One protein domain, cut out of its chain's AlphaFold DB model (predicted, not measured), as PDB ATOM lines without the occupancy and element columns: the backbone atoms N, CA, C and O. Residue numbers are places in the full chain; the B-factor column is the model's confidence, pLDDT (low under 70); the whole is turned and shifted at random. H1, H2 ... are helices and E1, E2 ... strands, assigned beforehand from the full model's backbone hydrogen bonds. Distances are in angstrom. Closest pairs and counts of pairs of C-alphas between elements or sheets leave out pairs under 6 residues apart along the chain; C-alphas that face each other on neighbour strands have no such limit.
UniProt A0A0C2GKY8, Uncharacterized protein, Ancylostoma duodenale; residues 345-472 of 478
ATOM      1  N   GLU A 345     179.583  93.259 219.586       97.38
ATOM      2  CA  GLU A 345     178.305  93.275 218.869       97.38
ATOM      3  C   GLU A 345     177.127  93.598 219.807       97.38
ATOM      4  O   GLU A 345     177.016  93.024 220.891       97.38
ATOM      5  N   ARG A 346     176.263  94.535 219.394       95.81
ATOM      6  CA  ARG A 346     175.123  95.037 220.177       95.81
ATOM      7  C   ARG A 346     173.823  94.386 219.713       95.81
ATOM      8  O   ARG A 346     173.617  94.269 218.508       95.81
ATOM      9  N   VAL A 347     172.921  94.065 220.640       96.00
ATOM     10  CA  VAL A 347     171.624  93.432 220.326       96.00
ATOM     11  C   VAL A 347     170.757  94.320 219.416       96.00
ATOM     12  O   VAL A 347     170.275  93.842 218.390       96.00
ATOM     13  N   ASP A 348     170.665  95.627 219.691       94.38
ATOM     14  CA  ASP A 348     169.872  96.590 218.897       94.38
ATOM     15  C   ASP A 348     170.309  96.704 217.426       94.38
ATOM     16  O   ASP A 348     169.541  97.119 216.560       94.38
ATOM     17  N   ARG A 349     171.563  96.342 217.124       94.62
ATOM     18  CA  ARG A 349     172.119  96.395 215.765       94.62
ATOM     19  C   ARG A 349     171.840  95.144 214.938       94.62
ATOM     20  O   ARG A 349     172.022  95.206 213.727       94.62
ATOM     21  N   ILE A 350     171.419  94.052 215.575       95.81
ATOM     22  CA  ILE A 350     171.054  92.790 214.917       95.81
ATOM     23  C   ILE A 350     169.532  92.691 214.804       95.81
ATOM     24  O   ILE A 350     169.005  92.457 213.724       95.81
ATOM     25  N   PHE A 351     168.843  92.891 215.931       94.94
ATOM     26  CA  PHE A 351     167.404  92.657 216.081       94.94
ATOM     27  C   PHE A 351     166.559  93.923 215.863       94.94
ATOM     28  O   PHE A 351     165.334  93.862 215.887       94.94
ATOM     29  N   GLY A 352     167.203  95.070 215.623       93.50
ATOM     30  CA  GLY A 352     166.546  96.363 215.444       93.50
ATOM     31  C   GLY A 352     166.287  97.110 216.761       93.50
ATOM     32  O   GLY A 352     166.592  96.602 217.843       93.50
ATOM     33  N   PRO A 353     165.747  98.341 216.688       89.88
ATOM     34  CA  PRO A 353     165.498  99.171 217.868       89.88
ATOM     35  C   PRO A 353     164.435  98.566 218.797       89.88
ATOM     36  O   PRO A 353     164.608  98.593 220.011       89.88
ATOM     37  N   ASP A 354     163.393  97.950 218.232       90.88
ATOM     38  CA  ASP A 354     162.222  97.449 218.966       90.88
ATOM     39  C   ASP A 354     162.405  96.025 219.528       90.88
ATOM     40  O   ASP A 354     161.443  95.384 219.951       90.88
ATOM     41  N   TRP A 355     163.643  95.518 219.567       92.50
ATOM     42  CA  TRP A 355     163.960  94.172 220.063       92.50
ATOM     43  C   TRP A 355     163.469  93.932 221.500       92.50
ATOM     44  O   TRP A 355     163.115  92.818 221.866       92.50
ATOM     45  N   THR A 356     163.392  94.961 222.346       91.56
ATOM     46  CA  THR A 356     162.842  94.808 223.703       91.56
ATOM     47  C   THR A 356     161.356  94.439 223.692       91.56
ATOM     48  O   THR A 356     160.917  93.714 224.581       91.56
ATOM     49  N   ALA A 357     160.594  94.870 222.682       91.06
ATOM     50  CA  ALA A 357     159.183  94.526 222.533       91.06
ATOM     51  C   ALA A 357     158.982  93.091 222.014       91.06
ATOM     52  O   ALA A 357     158.044  92.422 222.445       91.06
ATOM     53  N   THR A 358     159.867  92.589 221.140       91.00
ATOM     54  CA  THR A 358     159.807  91.196 220.654       91.00
ATOM     55  C   THR A 358     160.310  90.200 221.698       91.00
ATOM     56  O   THR A 358     159.721  89.136 221.871       91.00
ATOM     57  N   GLU A 359     161.362  90.563 222.438       91.19
ATOM     58  CA  GLU A 359     162.055  89.670 223.374       91.19
ATOM     59  C   GLU A 359     161.566  89.774 224.822       91.19
ATOM     60  O   GLU A 359     161.952  88.960 225.663       91.19
ATOM     61  N   ALA A 360     160.736  90.766 225.147       89.81
ATOM     62  CA  ALA A 360     160.098  90.896 226.455       89.81
ATOM     63  C   ALA A 360     158.652  91.443 226.381       89.81
ATOM     64  O   ALA A 360     158.318  92.367 227.130       89.81
ATOM     65  N   PRO A 361     157.758  90.859 225.554       87.12
ATOM     66  CA  PRO A 361     156.391  91.360 225.350       87.12
ATOM     67  C   PRO A 361     155.569  91.418 226.648       87.12
ATOM     68  O   PRO A 361     154.708  92.277 226.808       87.12
ATOM     69  N   ASN A 362     155.878  90.538 227.605       86.50
ATOM     70  CA  ASN A 362     155.206  90.448 228.902       86.50
ATOM     71  C   ASN A 362     155.993  91.143 230.038       86.50
ATOM     72  O   ASN A 362     155.776  90.849 231.214       86.50
ATOM     73  N   GLY A 363     156.972  91.997 229.717       83.69
ATOM     74  CA  GLY A 363     157.827  92.683 230.697       83.69
ATOM     75  C   GLY A 363     158.926  91.815 231.333       83.69
ATOM     76  O   GLY A 363     159.678  92.298 232.177       83.69
ATOM     77  N   TYR A 364     159.062  90.550 230.924       85.75
ATOM     78  CA  TYR A 364     160.162  89.660 231.305       85.75
ATOM     79  C   TYR A 364     160.818  89.051 230.063       85.75
ATOM     80  O   TYR A 364     160.150  88.773 229.073       85.75
ATOM     81  N   LEU A 365     162.136  88.832 230.122       88.06
ATOM     82  CA  LEU A 365     162.930  88.407 228.966       88.06
ATOM     83  C   LEU A 365     162.603  86.963 228.538       88.06
ATOM     84  O   LEU A 365     163.023  86.010 229.206       88.06
ATOM     85  N   THR A 366     161.930  86.816 227.401       89.94
ATOM     86  CA  THR A 366     161.632  85.575 226.669       89.94
ATOM     87  C   THR A 366     162.397  85.570 225.340       89.94
ATOM     88  O   THR A 366     161.827  85.945 224.319       89.94
ATOM     89  N   PRO A 367     163.684  85.178 225.336       89.62
ATOM     90  CA  PRO A 367     164.516  85.222 224.141       89.62
ATOM     91  C   PRO A 367     163.992  84.239 223.089       89.62
ATOM     92  O   PRO A 367     163.898  83.036 223.343       89.62
ATOM     93  N   THR A 368     163.682  84.756 221.909       92.88
ATOM     94  CA  THR A 368     163.336  83.998 220.706       92.88
ATOM     95  C   THR A 368     164.595  83.457 220.016       92.88
ATOM     96  O   THR A 368     164.577  82.347 219.485       92.88
ATOM     97  N   ASP A 369     165.709  84.192 220.107       94.56
ATOM     98  CA  ASP A 369     167.014  83.849 219.533       94.56
ATOM     99  C   ASP A 369     168.089  83.604 220.617       94.56
ATOM    100  O   ASP A 369     168.168  84.290 221.641       94.56
ATOM    101  N   LEU A 370     168.967  82.621 220.383       94.81
ATOM    102  CA  LEU A 370     170.054  82.237 221.297       94.81
ATOM    103  C   LEU A 370     171.148  83.311 221.445       94.81
ATOM    104  O   LEU A 370     171.929  83.272 222.400       94.81
ATOM    105  N   ASN A 371     171.227  84.261 220.514       95.81
ATOM    106  CA  ASN A 371     172.166  85.374 220.534       95.81
ATOM    107  C   ASN A 371     171.741  86.500 221.501       95.81
ATOM    108  O   ASN A 371     172.518  87.419 221.767       95.81
ATOM    109  N   ILE A 372     170.537  86.430 222.076       94.81
ATOM    110  CA  ILE A 372     170.040  87.401 223.058       94.81
ATOM    111  C   ILE A 372     170.494  86.995 224.474       94.81
ATOM    112  O   ILE A 372     170.357  85.838 224.880       94.81
ATOM    113  N   PRO A 373     171.051  87.921 225.281       92.56
ATOM    114  CA  PRO A 373     171.687  87.579 226.553       92.56
ATOM    115  C   PRO A 373     170.682  87.193 227.656       92.56
ATOM    116  O   PRO A 373     170.289  88.015 228.477       92.56
ATOM    117  N   HIS A 374     170.341  85.907 227.776       91.06
ATOM    118  CA  HIS A 374     169.431  85.403 228.817       91.06
ATOM    119  C   HIS A 374     170.134  85.024 230.134       91.06
ATOM    120  O   HIS A 374     170.189  83.862 230.534       91.06
ATOM    121  N   ASN A 375     170.687  86.011 230.843       89.38
ATOM    122  CA  ASN A 375     171.308  85.800 232.159       89.38
ATOM    123  C   ASN A 375     170.656  86.659 233.261       89.38
ATOM    124  O   ASN A 375     169.917  87.601 232.981       89.38
ATOM    125  N   THR A 376     170.927  86.344 234.531       89.31
ATOM    126  CA  THR A 376     170.312  87.029 235.684       89.31
ATOM    127  C   THR A 376     170.606  88.533 235.725       89.31
ATOM    128  O   THR A 376     169.743  89.300 236.145       89.31
ATOM    129  N   ALA A 377     171.785  88.975 235.270       88.19
ATOM    130  CA  ALA A 377     172.099  90.401 235.182       88.19
ATOM    131  C   ALA A 377     171.267  91.080 234.083       88.19
ATOM    132  O   ALA A 377     170.668  92.118 234.336       88.19
ATOM    133  N   ALA A 378     171.135  90.456 232.910       88.88
ATOM    134  CA  ALA A 378     170.293  90.963 231.830       88.88
ATOM    135  C   ALA A 378     168.810  91.070 232.231       88.88
ATOM    136  O   ALA A 378     168.177  92.078 231.941       88.88
ATOM    137  N   LYS A 379     168.276  90.093 232.980       89.31
ATOM    138  CA  LYS A 379     166.915  90.177 233.547       89.31
ATOM    139  C   LYS A 379     166.762  91.378 234.491       89.31
ATOM    140  O   LYS A 379     165.800  92.124 234.369       89.31
ATOM    141  N   LYS A 380     167.727  91.606 235.391       89.31
ATOM    142  CA  LYS A 380     167.724  92.772 236.297       89.31
ATOM    143  C   LYS A 380     167.830  94.109 235.550       89.31
ATOM    144  O   LYS A 380     167.156  95.058 235.932       89.31
ATOM    145  N   LEU A 381     168.638  94.177 234.492       89.56
ATOM    146  CA  LEU A 381     168.799  95.375 233.658       89.56
ATOM    147  C   LEU A 381     167.541  95.695 232.840       89.56
ATOM    148  O   LEU A 381     167.193  96.865 232.719       89.56
ATOM    149  N   LEU A 382     166.835  94.670 232.349       87.94
ATOM    150  CA  LEU A 382     165.532  94.827 231.700       87.94
ATOM    151  C   LEU A 382     164.490  95.408 232.670       87.94
ATOM    152  O   LEU A 382     163.841  96.392 232.334       87.94
ATOM    153  N   TYR A 383     164.369  94.861 233.887       84.25
ATOM    154  CA  TYR A 383     163.445  95.402 234.898       84.25
ATOM    155  C   TYR A 383     163.788  96.842 235.314       84.25
ATOM    156  O   TYR A 383     162.891  97.616 235.631       84.25
ATOM    157  N   GLY A 384     165.069  97.217 235.278       82.12
ATOM    158  CA  GLY A 384     165.527  98.596 235.473       82.12
ATOM    159  C   GLY A 384     165.404  99.499 234.237       82.12
ATOM    160  O   GLY A 384     165.973 100.582 234.257       82.12
ATOM    161  N   LYS A 385     164.746  99.053 233.153       84.38
ATOM    162  CA  LYS A 385     164.594  99.760 231.861       84.38
ATOM    163  C   LYS A 385     165.891 100.210 231.169       84.38
ATOM    164  O   LYS A 385     165.857 100.908 230.161       84.38
ATOM    165  N   VAL A 386     167.049  99.736 231.631       85.50
ATOM    166  CA  VAL A 386     168.377 100.178 231.163       85.50
ATOM    167  C   VAL A 386     168.586  99.909 229.664       85.50
ATOM    168  O   VAL A 386     169.369 100.587 229.006       85.50
ATOM    169  N   PHE A 387     167.882  98.922 229.106       87.56
ATOM    170  CA  PHE A 387     168.012  98.512 227.709       87.56
ATOM    171  C   PHE A 387     167.402  99.475 226.682       87.56
ATOM    172  O   PHE A 387     167.770  99.359 225.514       87.56
ATOM    173  N   GLU A 388     166.516 100.393 227.085       83.25
ATOM    174  CA  GLU A 388     165.879 101.355 226.169       83.25
ATOM    175  C   GLU A 388     166.928 102.312 225.566       83.25
ATOM    176  O   GLU A 388     167.027 102.445 224.348       83.25
ATOM    177  N   ASP A 389     167.791 102.886 226.411       83.88
ATOM    178  CA  ASP A 389     168.860 103.809 225.998       83.88
ATOM    179  C   ASP A 389     170.252 103.153 225.893       83.88
ATOM    180  O   ASP A 389     171.153 103.656 225.210       83.88
ATOM    181  N   ASN A 390     170.470 102.036 226.593       90.56
ATOM    182  CA  ASN A 390     171.792 101.436 226.779       90.56
ATOM    183  C   ASN A 390     171.758  99.925 226.459       90.56
ATOM    184  O   ASN A 390     171.824  99.089 227.367       90.56
ATOM    185  N   PRO A 391     171.649  99.544 225.170       92.62
ATOM    186  CA  PRO A 391     171.456  98.156 224.760       92.62
ATOM    187  C   PRO A 391     172.661  97.258 225.111       92.62
ATOM    188  O   PRO A 391     173.817  97.706 225.057       92.62
ATOM    189  N   PRO A 392     172.416  95.979 225.457       95.19
ATOM    190  CA  PRO A 392     173.454  95.029 225.837       95.19
ATOM    191  C   PRO A 392     174.226  94.487 224.624       95.19
ATOM    192  O   PRO A 392     173.814  94.635 223.468       95.19
ATOM    193  N   ILE A 393     175.339  93.802 224.897       97.12
ATOM    194  CA  ILE A 393     176.016  92.966 223.900       97.12
ATOM    195  C   ILE A 393     175.264  91.654 223.678       97.12
ATOM    196  O   ILE A 393     174.644  91.108 224.595       97.12
ATOM    197  N   SER A 394     175.371  91.130 222.464       97.06
ATOM    198  CA  SER A 394     174.863  89.808 222.102       97.06
ATOM    199  C   SER A 394     175.695  88.679 222.741       97.06
ATOM    200  O   SER A 394     176.815  88.885 223.229       97.06
ATOM    201  N   ALA A 395     175.169  87.453 222.740       96.06
ATOM    202  CA  ALA A 395     175.895  86.279 223.224       96.06
ATOM    203  C   ALA A 395     177.136  85.981 222.358       96.06
ATOM    204  O   ALA A 395     178.200  85.652 222.891       96.06
ATOM    205  N   PHE A 396     177.028  86.176 221.042       96.75
ATOM    206  CA  PHE A 396     178.126  86.084 220.085       96.75
ATOM    207  C   PHE A 396     179.175  87.174 220.332       96.75
ATOM    208  O   PHE A 396     180.357  86.865 220.473       96.75
ATOM    209  N   GLY A 397     178.757  88.429 220.531       97.06
ATOM    210  CA  GLY A 397     179.643  89.533 220.898       97.06
ATOM    211  C   GLY A 397     180.433  89.251 222.180       97.06
ATOM    212  O   GLY A 397     181.651  89.457 222.228       97.06
ATOM    213  N   LYS A 398     179.775  88.688 223.202       96.38
ATOM    214  CA  LYS A 398     180.443  88.224 224.426       96.38
ATOM    215  C   LYS A 398     181.494  87.150 224.136       96.38
ATOM    216  O   LYS A 398     182.597  87.225 224.678       96.38
ATOM    217  N   TYR A 399     181.186  86.174 223.284       96.38
ATOM    218  CA  TYR A 399     182.131  85.127 222.888       96.38
ATOM    219  C   TYR A 399     183.332  85.691 222.104       96.38
ATOM    220  O   TYR A 399     184.475  85.352 222.410       96.38
ATOM    221  N   CYS A 400     183.114  86.631 221.179       96.56
ATOM    222  CA  CYS A 400     184.186  87.338 220.471       96.56
ATOM    223  C   CYS A 400     185.135  88.073 221.431       96.56
ATOM    224  O   CYS A 400     186.352  87.964 221.289       96.56
ATOM    225  N   ALA A 401     184.608  88.759 222.452       96.88
ATOM    226  CA  ALA A 401     185.435  89.400 223.476       96.88
ATOM    227  C   ALA A 401     186.284  88.376 224.259       96.88
ATOM    228  O   ALA A 401     187.479  88.587 224.474       96.88
ATOM    229  N   GLN A 402     185.709  87.225 224.625       96.31
ATOM    230  CA  GLN A 402     186.437  86.141 225.300       96.31
ATOM    231  C   GLN A 402     187.551  85.542 224.423       96.31
ATOM    232  O   GLN A 402     188.656  85.291 224.914       96.31
ATOM    233  N   LEU A 403     187.301  85.359 223.121       96.25
ATOM    234  CA  LEU A 403     188.325  84.939 222.161       96.25
ATOM    235  C   LEU A 403     189.455  85.971 222.042       96.25
ATOM    236  O   LEU A 403     190.624  85.579 222.047       96.25
ATOM    237  N   SER A 404     189.139  87.270 222.018       95.56
ATOM    238  CA  SER A 404     190.145  88.339 222.014       95.56
ATOM    239  C   SER A 404     191.005  88.327 223.283       95.56
ATOM    240  O   SER A 404     192.231  88.370 223.185       95.56
ATOM    241  N   ALA A 405     190.416  88.171 224.476       95.38
ATOM    242  CA  ALA A 405     191.192  88.006 225.712       95.38
ATOM    243  C   ALA A 405     192.073  86.749 225.696       95.38
ATOM    244  O   ALA A 405     193.234  86.799 226.107       95.38
ATOM    245  N   ARG A 406     191.569  85.625 225.169       94.38
ATOM    246  CA  ARG A 406     192.368  84.405 224.993       94.38
ATOM    247  C   ARG A 406     193.543  84.635 224.036       94.38
ATOM    248  O   ARG A 406     194.639  84.154 224.314       94.38
ATOM    249  N   ALA A 407     193.348  85.383 222.950       92.38
ATOM    250  CA  ALA A 407     194.418  85.744 222.024       92.38
ATOM    251  C   ALA A 407     195.491  86.627 222.690       92.38
ATOM    252  O   ALA A 407     196.680  86.349 222.526       92.38
ATOM    253  N   LEU A 408     195.093  87.619 223.498       90.94
ATOM    254  CA  LEU A 408     196.014  88.444 224.296       90.94
ATOM    255  C   LEU A 408     196.838  87.582 225.272       90.94
ATOM    256  O   LEU A 408     198.070  87.620 225.228       90.94
ATOM    257  N   CYS A 409     196.179  86.720 226.058       90.00
ATOM    258  CA  CYS A 409     196.838  85.760 226.952       90.00
ATOM    259  C   CYS A 409     197.832  84.849 226.214       90.00
ATOM    260  O   CYS A 409     198.971  84.699 226.655       90.00
ATOM    261  N   ASN A 410     197.439  84.277 225.070       89.44
ATOM    262  CA  ASN A 410     198.298  83.407 224.259       89.44
ATOM    263  C   ASN A 410     199.547  84.134 223.723       89.44
ATOM    264  O   ASN A 410     200.579  83.503 223.503       89.44
ATOM    265  N   ARG A 411     199.474  85.456 223.515       85.38
ATOM    266  CA  ARG A 411     200.613  86.304 223.118       85.38
ATOM    267  C   ARG A 411     201.429  86.824 224.311       85.38
ATOM    268  O   ARG A 411     202.417  87.525 224.102       85.38
ATOM    269  N   GLY A 412     201.053  86.474 225.544       85.75
ATOM    270  CA  GLY A 412     201.699  86.950 226.769       85.75
ATOM    271  C   GLY A 412     201.395  88.414 227.102       85.75
ATOM    272  O   GLY A 412     202.147  89.027 227.855       85.75
ATOM    273  N   ILE A 413     200.324  88.979 226.536       86.94
ATOM    274  CA  ILE A 413     199.849  90.327 226.854       86.94
ATOM    275  C   ILE A 413     198.889  90.206 228.037       86.94
ATOM    276  O   ILE A 413     197.801  89.645 227.910       86.94
ATOM    277  N   GLN A 414     199.308  90.728 229.186       88.00
ATOM    278  CA  GLN A 414     198.499  90.830 230.399       88.00
ATOM    279  C   GLN A 414     198.385  92.318 230.746       88.00
ATOM    280  O   GLN A 414     199.350  92.884 231.263       88.00
ATOM    281  N   PRO A 415     197.267  92.982 230.396       90.69
ATOM    282  CA  PRO A 415     196.979  94.329 230.874       90.69
ATOM    283  C   PRO A 415     196.922  94.345 232.404       90.69
ATOM    284  O   PRO A 415     196.584  93.338 233.017       90.69
ATOM    285  N   GLU A 416     197.217  95.480 233.025       91.62
ATOM    286  CA  GLU A 416     197.033  95.657 234.474       91.62
ATOM    287  C   GLU A 416     195.588  96.075 234.801       91.62
ATOM    288  O   GLU A 416     194.967  95.575 235.740       91.62
ATOM    289  N   LEU A 417     195.024  96.936 233.949       93.38
ATOM    290  CA  LEU A 417     193.702  97.531 234.086       93.38
ATOM    291  C   LEU A 417     192.950  97.470 232.751       93.38
ATOM    292  O   LEU A 417     193.530  97.711 231.690       93.38
ATOM    293  N   VAL A 418     191.650  97.178 232.803       95.88
ATOM    294  CA  VAL A 418     190.724  97.339 231.676       95.88
ATOM    295  C   VAL A 418     189.899  98.595 231.927       95.88
ATOM    296  O   VAL A 418     189.075  98.617 232.835       95.88
ATOM    297  N   VAL A 419     190.117  99.639 231.132       96.12
ATOM    298  CA  VAL A 419     189.327 100.876 231.204       96.12
ATOM    299  C   VAL A 419     188.231 100.821 230.141       96.12
ATOM    300  O   VAL A 419     188.509 100.482 228.988       96.12
ATOM    301  N   CYS A 420     186.986 101.118 230.509       96.25
ATOM    302  CA  CYS A 420     185.840 101.073 229.603       96.25
ATOM    303  C   CYS A 420     184.958 102.327 229.710       96.25
ATOM    304  O   CYS A 420     184.963 103.031 230.716       96.25
ATOM    305  N   SER A 421     184.195 102.615 228.650       95.50
ATOM    306  CA  SER A 421     183.196 103.691 228.680       95.50
ATOM    307  C   SER A 421     182.002 103.306 229.571       95.50
ATOM    308  O   SER A 421     181.735 102.110 229.723       95.50
ATOM    309  N   PRO A 422     181.227 104.272 230.105       94.00
ATOM    310  CA  PRO A 422     180.097 104.003 231.010       94.00
ATOM    311  C   PRO A 422     178.913 103.269 230.352       94.00
ATOM    312  O   PRO A 422     177.923 102.950 231.005       94.00
ATOM    313  N   THR A 423     178.985 102.991 229.050       94.38
ATOM    314  CA  THR A 423     177.923 102.294 228.316       94.38
ATOM    315  C   THR A 423     177.898 100.800 228.649       94.38
ATOM    316  O   THR A 423     178.945 100.159 228.765       94.38
ATOM    317  N   LEU A 424     176.702 100.209 228.730       95.06
ATOM    318  CA  LEU A 424     176.507  98.807 229.110       95.06
ATOM    319  C   LEU A 424     177.300  97.866 228.197       95.06
ATOM    320  O   LEU A 424     177.965  96.949 228.676       95.06
ATOM    321  N   ARG A 425     177.292  98.135 226.885       95.44
ATOM    322  CA  ARG A 425     178.062  97.372 225.893       95.44
ATOM    323  C   ARG A 425     179.569  97.359 226.181       95.44
ATOM    324  O   ARG A 425     180.208  96.314 226.050       95.44
ATOM    325  N   SER A 426     180.138  98.487 226.604       96.38
ATOM    326  CA  SER A 426     181.557  98.598 226.956       96.38
ATOM    327  C   SER A 426     181.863  97.914 228.282       96.38
ATOM    328  O   SER A 426     182.845  97.179 228.358       96.38
ATOM    329  N   VAL A 427     181.002  98.070 229.292       96.06
ATOM    330  CA  VAL A 427     181.136  97.387 230.589       96.06
ATOM    331  C   VAL A 427     181.059  95.866 230.420       96.06
ATOM    332  O   VAL A 427     181.923  95.154 230.923       96.06
ATOM    333  N   GLN A 428     180.103  95.347 229.644       96.12
ATOM    334  CA  GLN A 428     179.970  93.911 229.364       96.12
ATOM    335  C   GLN A 428     181.133  93.351 228.528       96.12
ATOM    336  O   GLN A 428     181.587  92.232 228.772       96.12
ATOM    337  N   THR A 429     181.652  94.130 227.572       97.31
ATOM    338  CA  THR A 429     182.867  93.763 226.821       97.31
ATOM    339  C   THR A 429     184.075  93.716 227.762       97.31
ATOM    340  O   THR A 429     184.802  92.724 227.786       97.31
ATOM    341  N   GLY A 430     184.251  94.746 228.595       96.44
ATOM    342  CA  GLY A 430     185.304  94.826 229.606       96.44
ATOM    343  C   GLY A 430     185.231  93.690 230.628       96.44
ATOM    344  O   GLY A 430     186.254  93.097 230.944       96.44
ATOM    345  N   GLU A 431     184.031  93.305 231.064       95.94
ATOM    346  CA  GLU A 431     183.790  92.159 231.949       95.94
ATOM    347  C   GLU A 431     184.203  90.828 231.304       95.94
ATOM    348  O   GLU A 431     184.865  89.999 231.938       95.94
ATOM    349  N   ALA A 432     183.843  90.616 230.035       95.69
ATOM    350  CA  ALA A 432     184.234  89.426 229.287       95.69
ATOM    351  C   ALA A 432     185.762  89.317 229.134       95.69
ATOM    352  O   ALA A 432     186.308  88.219 229.275       95.69
ATOM    353  N   LEU A 433     186.449  90.446 228.916       96.00
ATOM    354  CA  LEU A 433     187.911  90.522 228.868       96.00
ATOM    355  C   LEU A 433     188.540  90.275 230.249       96.00
ATOM    356  O   LEU A 433     189.372  89.381 230.409       96.00
ATOM    357  N   ALA A 434     188.110  91.032 231.259       94.81
ATOM    358  CA  ALA A 434     188.672  91.034 232.606       94.81
ATOM    359  C   ALA A 434     188.543  89.677 233.309       94.81
ATOM    360  O   ALA A 434     189.482  89.241 233.971       94.81
ATOM    361  N   ARG A 435     187.440  88.942 233.095       93.50
ATOM    362  CA  ARG A 435     187.293  87.561 233.595       93.50
ATOM    363  C   ARG A 435     188.366  86.605 233.068       93.50
ATOM    364  O   ARG A 435     188.791  85.717 233.803       93.50
ATOM    365  N   PHE A 436     188.790  86.760 231.813       92.62
ATOM    366  CA  PHE A 436     189.823  85.915 231.204       92.62
ATOM    367  C   PHE A 436     191.242  86.384 231.537       92.62
ATOM    368  O   PHE A 436     192.114  85.551 231.783       92.62
ATOM    369  N   LEU A 437     191.464  87.701 231.566       92.88
ATOM    370  CA  LEU A 437     192.764  88.315 231.854       92.88
ATOM    371  C   LEU A 437     193.080  88.364 233.363       92.88
ATOM    372  O   LEU A 437     194.241  88.494 233.731       92.88
ATOM    373  N   LYS A 438     192.062  88.201 234.224       93.38
ATOM    374  CA  LYS A 438     192.108  88.344 235.695       93.38
ATOM    375  C   LYS A 438     192.498  89.754 236.154       93.38
ATOM    376  O   LYS A 438     193.219  89.921 237.134       93.38
ATOM    377  N   THR A 439     192.010  90.754 235.432       93.06
ATOM    378  CA  THR A 439     192.303  92.177 235.644       93.06
ATOM    379  C   THR A 439     191.130  92.892 236.298       93.06
ATOM    380  O   THR A 439     190.005  92.391 236.299       93.06
ATOM    381  N   LYS A 440     191.377  94.094 236.820       94.50
ATOM    382  CA  LYS A 440     190.306  94.992 237.264       94.50
ATOM    383  C   LYS A 440     189.648  95.713 236.083       94.50
ATOM    384  O   LYS A 440     190.248  95.818 235.010       94.50
ATOM    385  N   ILE A 441     188.438  96.226 236.305       95.69
ATOM    386  CA  ILE A 441     187.693  97.079 235.371       95.69
ATOM    387  C   ILE A 441     187.548  98.462 236.008       95.69
ATOM    388  O   ILE A 441     187.078  98.535 237.137       95.69
ATOM    389  N   ALA A 442     187.883  99.532 235.296       95.44
ATOM    390  CA  ALA A 442     187.547 100.904 235.679       95.44
ATOM    391  C   ALA A 442     186.636 101.531 234.618       95.44
ATOM    392  O   ALA A 442     186.819 101.289 233.422       95.44
ATOM    393  N   ILE A 443     185.663 102.334 235.049       95.38
ATOM    394  CA  ILE A 443     184.809 103.112 234.145       95.38
ATOM    395  C   ILE A 443     185.394 104.514 234.014       95.38
ATOM    396  O   ILE A 443     185.553 105.205 235.013       95.38
ATOM    397  N   GLU A 444     185.660 104.941 232.782       95.44
ATOM    398  CA  GLU A 444     186.143 106.286 232.470       95.44
ATOM    399  C   GLU A 444     185.103 107.024 231.607       95.44
ATOM    400  O   GLU A 444     184.930 106.687 230.427       95.44
ATOM    401  N   PRO A 445     184.390 108.028 232.158       92.12
ATOM    402  CA  PRO A 445     183.413 108.823 231.416       92.12
ATOM    403  C   PRO A 445     183.998 109.513 230.176       92.12
ATOM    404  O   PRO A 445     183.293 109.647 229.177       92.12
ATOM    405  N   GLY A 446     185.288 109.876 230.189       93.62
ATOM    406  CA  GLY A 446     185.985 110.447 229.033       93.62
ATOM    407  C   GLY A 446     186.100 109.518 227.815       93.62
ATOM    408  O   GLY A 446     186.410 109.992 226.724       93.62
ATOM    409  N   LEU A 447     185.822 108.215 227.961       94.62
ATOM    410  CA  LEU A 447     185.773 107.245 226.855       94.62
ATOM    411  C   LEU A 447     184.373 107.094 226.228       94.62
ATOM    412  O   LEU A 447     184.147 106.173 225.437       94.62
ATOM    413  N   LEU A 448     183.405 107.934 226.603       93.56
ATOM    414  CA  LEU A 448     182.070 107.928 226.008       93.56
ATOM    415  C   LEU A 448     182.113 108.313 224.515       93.56
ATOM    416  O   LEU A 448     182.942 109.106 224.071       93.56
ATOM    417  N   GLU A 449     181.201 107.738 223.728       91.56
ATOM    418  CA  GLU A 449     181.000 108.116 222.323       91.56
ATOM    419  C   GLU A 449     180.543 109.587 222.201       91.56
ATOM    420  O   GLU A 449     179.973 110.129 223.152       91.56
ATOM    421  N   PRO A 450     180.757 110.256 221.048       90.81
ATOM    422  CA  PRO A 450     180.376 111.654 220.868       90.81
ATOM    423  C   PRO A 450     178.919 111.916 221.270       90.81
ATOM    424  O   PRO A 450     178.002 111.289 220.744       90.81
ATOM    425  N   LEU A 451     178.697 112.880 222.172       86.81
ATOM    426  CA  LEU A 451     177.367 113.183 222.727       86.81
ATOM    427  C   LEU A 451     176.310 113.524 221.660       86.81
ATOM    428  O   LEU A 451     175.116 113.377 221.907       86.81
ATOM    429  N   SER A 452     176.735 113.936 220.463       87.75
ATOM    430  CA  SER A 452     175.873 114.121 219.294       87.75
ATOM    431  C   SER A 452     175.130 112.853 218.859       87.75
ATOM    432  O   SER A 452     174.041 112.973 218.316       87.75
ATOM    433  N   TRP A 453     175.660 111.654 219.122       86.31
ATOM    434  CA  TRP A 453     175.022 110.377 218.759       86.31
ATOM    435  C   TRP A 453     173.847 109.997 219.669       86.31
ATOM    436  O   TRP A 453     173.096 109.080 219.349       86.31
ATOM    437  N   TYR A 454     173.691 110.699 220.793       83.25
ATOM    438  CA  TYR A 454     172.606 110.504 221.755       83.25
ATOM    439  C   TYR A 454     171.516 111.583 221.656       83.25
ATOM    440  O   TYR A 454     170.453 111.442 222.252       83.25
ATOM    441  N   ARG A 455     171.754 112.657 220.890       78.50
ATOM    442  CA  ARG A 455     170.801 113.758 220.690       78.50
ATOM    443  C   ARG A 455     169.763 113.392 219.628       78.50
ATOM    444  O   ARG A 455     169.908 113.754 218.464       78.50
ATOM    445  N   ASN A 456     168.710 112.699 220.051       71.81
ATOM    446  CA  ASN A 456     167.568 112.350 219.207       71.81
ATOM    447  C   ASN A 456     166.342 113.200 219.585       71.81
ATOM    448  O   ASN A 456     165.498 112.762 220.367       71.81
ATOM    449  N   GLY A 457     166.259 114.410 219.024       73.00
ATOM    450  CA  GLY A 457     165.180 115.364 219.306       73.00
ATOM    451  C   GLY A 457     165.157 115.805 220.772       73.00
ATOM    452  O   GLY A 457     166.212 116.001 221.373       73.00
ATOM    453  N   ASP A 458     163.957 115.910 221.343       73.88
ATOM    454  CA  ASP A 458     163.713 116.376 222.718       73.88
ATOM    455  C   ASP A 458     163.966 115.311 223.802       73.88
ATOM    456  O   ASP A 458     163.612 115.502 224.968       73.88
ATOM    457  N   LYS A 459     164.557 114.160 223.448       75.81
ATOM    458  CA  LYS A 459     164.891 113.126 224.434       75.81
ATOM    459  C   LYS A 459     165.985 113.627 225.393       75.81
ATOM    460  O   LYS A 459     166.973 114.206 224.929       75.81
ATOM    461  N   PRO A 460     165.855 113.387 226.712       78.62
ATOM    462  CA  PRO A 460     166.916 113.693 227.665       78.62
ATOM    463  C   PRO A 460     168.180 112.880 227.351       78.62
ATOM    464  O   PRO A 460     168.139 111.882 226.631       78.62
ATOM    465  N   PHE A 461     169.321 113.297 227.907       81.00
ATOM    466  CA  PHE A 461     170.535 112.487 227.813       81.00
ATOM    467  C   PHE A 461     170.313 111.113 228.467       81.00
ATOM    468  O   PHE A 461     169.696 111.046 229.531       81.00
ATOM    469  N   PRO A 462     170.835 110.031 227.863       80.12
ATOM    470  CA  PRO A 462     170.603 108.672 228.331       80.12
ATOM    471  C   PRO A 462     171.224 108.456 229.709       80.12
ATOM    472  O   PRO A 462     172.405 108.746 229.933       80.12
ATOM    473  N   GLU A 463     170.454 107.878 230.622       83.19
ATOM    474  CA  GLU A 463     170.963 107.540 231.942       83.19
ATOM    475  C   GLU A 463     171.724 106.208 231.889       83.19
ATOM    476  O   GLU A 463     171.155 105.125 231.741       83.19
ATOM    477  N   PHE A 464     173.051 106.260 232.038       85.06
ATOM    478  CA  PHE A 464     173.888 105.055 231.973       85.06
ATOM    479  C   PHE A 464     173.713 104.098 233.166       85.06
ATOM    480  O   PHE A 464     174.246 102.988 233.119       85.06
ATOM    481  N   ASN A 465     172.944 104.487 234.193       87.81
ATOM    482  CA  ASN A 465     172.551 103.637 235.322       87.81
ATOM    483  C   ASN A 465     173.755 103.000 236.056       87.81
ATOM    484  O   ASN A 465     173.744 101.819 236.415       87.81
ATOM    485  N   LEU A 466     174.816 103.789 236.277       87.75
ATOM    486  CA  LEU A 466     176.099 103.320 236.823       87.75
ATOM    487  C   LEU A 466     175.960 102.579 238.161       87.75
ATOM    488  O   LEU A 466     176.628 101.565 238.356       87.75
ATOM    489  N   ASP A 467     175.042 102.999 239.033       89.19
ATOM    490  CA  ASP A 467     174.776 102.335 240.316       89.19
ATOM    491  C   ASP A 467     174.207 100.920 240.157       89.19
ATOM    492  O   ASP A 467     174.470 100.040 240.981       89.19
ATOM    493  N   LEU A 468     173.420 100.675 239.104       89.31
ATOM    494  CA  LEU A 468     172.942  99.335 238.763       89.31
ATOM    495  C   LEU A 468     174.061  98.509 238.125       89.31
ATOM    496  O   LEU A 468     174.184  97.323 238.430       89.31
ATOM    497  N   LEU A 469     174.913  99.123 237.295       89.75
ATOM    498  CA  LEU A 469     176.066  98.440 236.703       89.75
ATOM    499  C   LEU A 469     177.076  98.004 237.774       89.75
ATOM    500  O   LEU A 469     177.476  96.842 237.773       89.75
ATOM    501  N   ALA A 470     177.415  98.871 238.730       89.75
ATOM    502  CA  ALA A 470     178.324  98.570 239.842       89.75
ATOM    503  C   ALA A 470     177.828  97.420 240.741       89.75
ATOM    504  O   ALA A 470     178.625  96.644 241.260       89.75
ATOM    505  N   LYS A 471     176.506  97.250 240.881       91.00
ATOM    506  CA  LYS A 471     175.896  96.125 241.621       91.00
ATOM    507  C   LYS A 471     175.914  94.795 240.852       91.00
ATOM    508  O   LYS A 471     175.661  93.749 241.448       91.00
ATOM    509  N   LEU A 472     176.143  94.820 239.536       90.00
ATOM    510  CA  LEU A 472     176.062  93.649 238.650       90.00
ATOM    511  C   LEU A 472     177.414  93.223 238.065       90.00
ATOM    512  O   LEU A 472     177.579  92.052 237.719       90.00
TER     513      LEU A 472
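This is residues 345 to 472 of the 478 residues of an uncharacterized protein of Ancylostoma duodenale (UniProt A0A0C2GKY8). At one end H5 packs over a small sheet of two strands, E1 and E2, and H4 packs on the other side of H5. The other end holds the short helices H1, H2 and H3 amid loops, with H7 near both H3 and H5; H6 lies off to one side, and residues 455 to 460 after it stick out. The printed part has 128 residues, in the order H1 H2 H3 H4 E1 H5 E2 H6 H7, with E1 and E2 parallel. It is mostly helix and compact, with a radius of gyration of the C-alphas of 15.2 A and spans of 45 by 32 by 25 A.

E1, residues 417 to 420, and E2, residues 440 to 443, are parallel neighbours at 30 degrees; N 418 and O 440, at 2.9 A, are within hydrogen-bond range. With H5, residues 424 to 437, they form a strand-helix-strand unit, two parallel strands with a helix between along the chain, and its crossover is right-handed. The closest C-alphas of E1 and H5 are those of Cys 420 and Ser 426, 5.6 A apart. H4, residues 395 to 410, touches H5, closest at the C-alphas of Ala 405 and Leu 433, 5.2 A, running the same way at a steep tilt of 37 degrees, only just past shallow. H7, residues 466 to 472, is close to H3, residues 376 to 383, but not clearly touching: the closest C-alphas, of Ala 377 and Leu 472, are 6.2 A apart. H1, residues 348 to 351, is near H2, residues 355 to 359, while H6, residues 451 to 454, touches no helix. Every O i to N i+4 pair is within range in H2, H3, H4 and H7, and 9 of 10 in H5; H1 and H6 are too short for one.

H4 is 22.6 A long, H5 19.5 A and H3 10.9 A. H1 begins at C-alpha 348 (169.872, 96.590, 218.897), and H7 ends at C-alpha 472 (176.062, 93.649, 238.650).

The C-alphas of Gly 412 and Asp 458 are farthest apart, 48.2 A. The printed part has no cut. The links H2 to H3, H3 to H4 and H6 to H7 are long. No printed residue is under 70 in pLDDT.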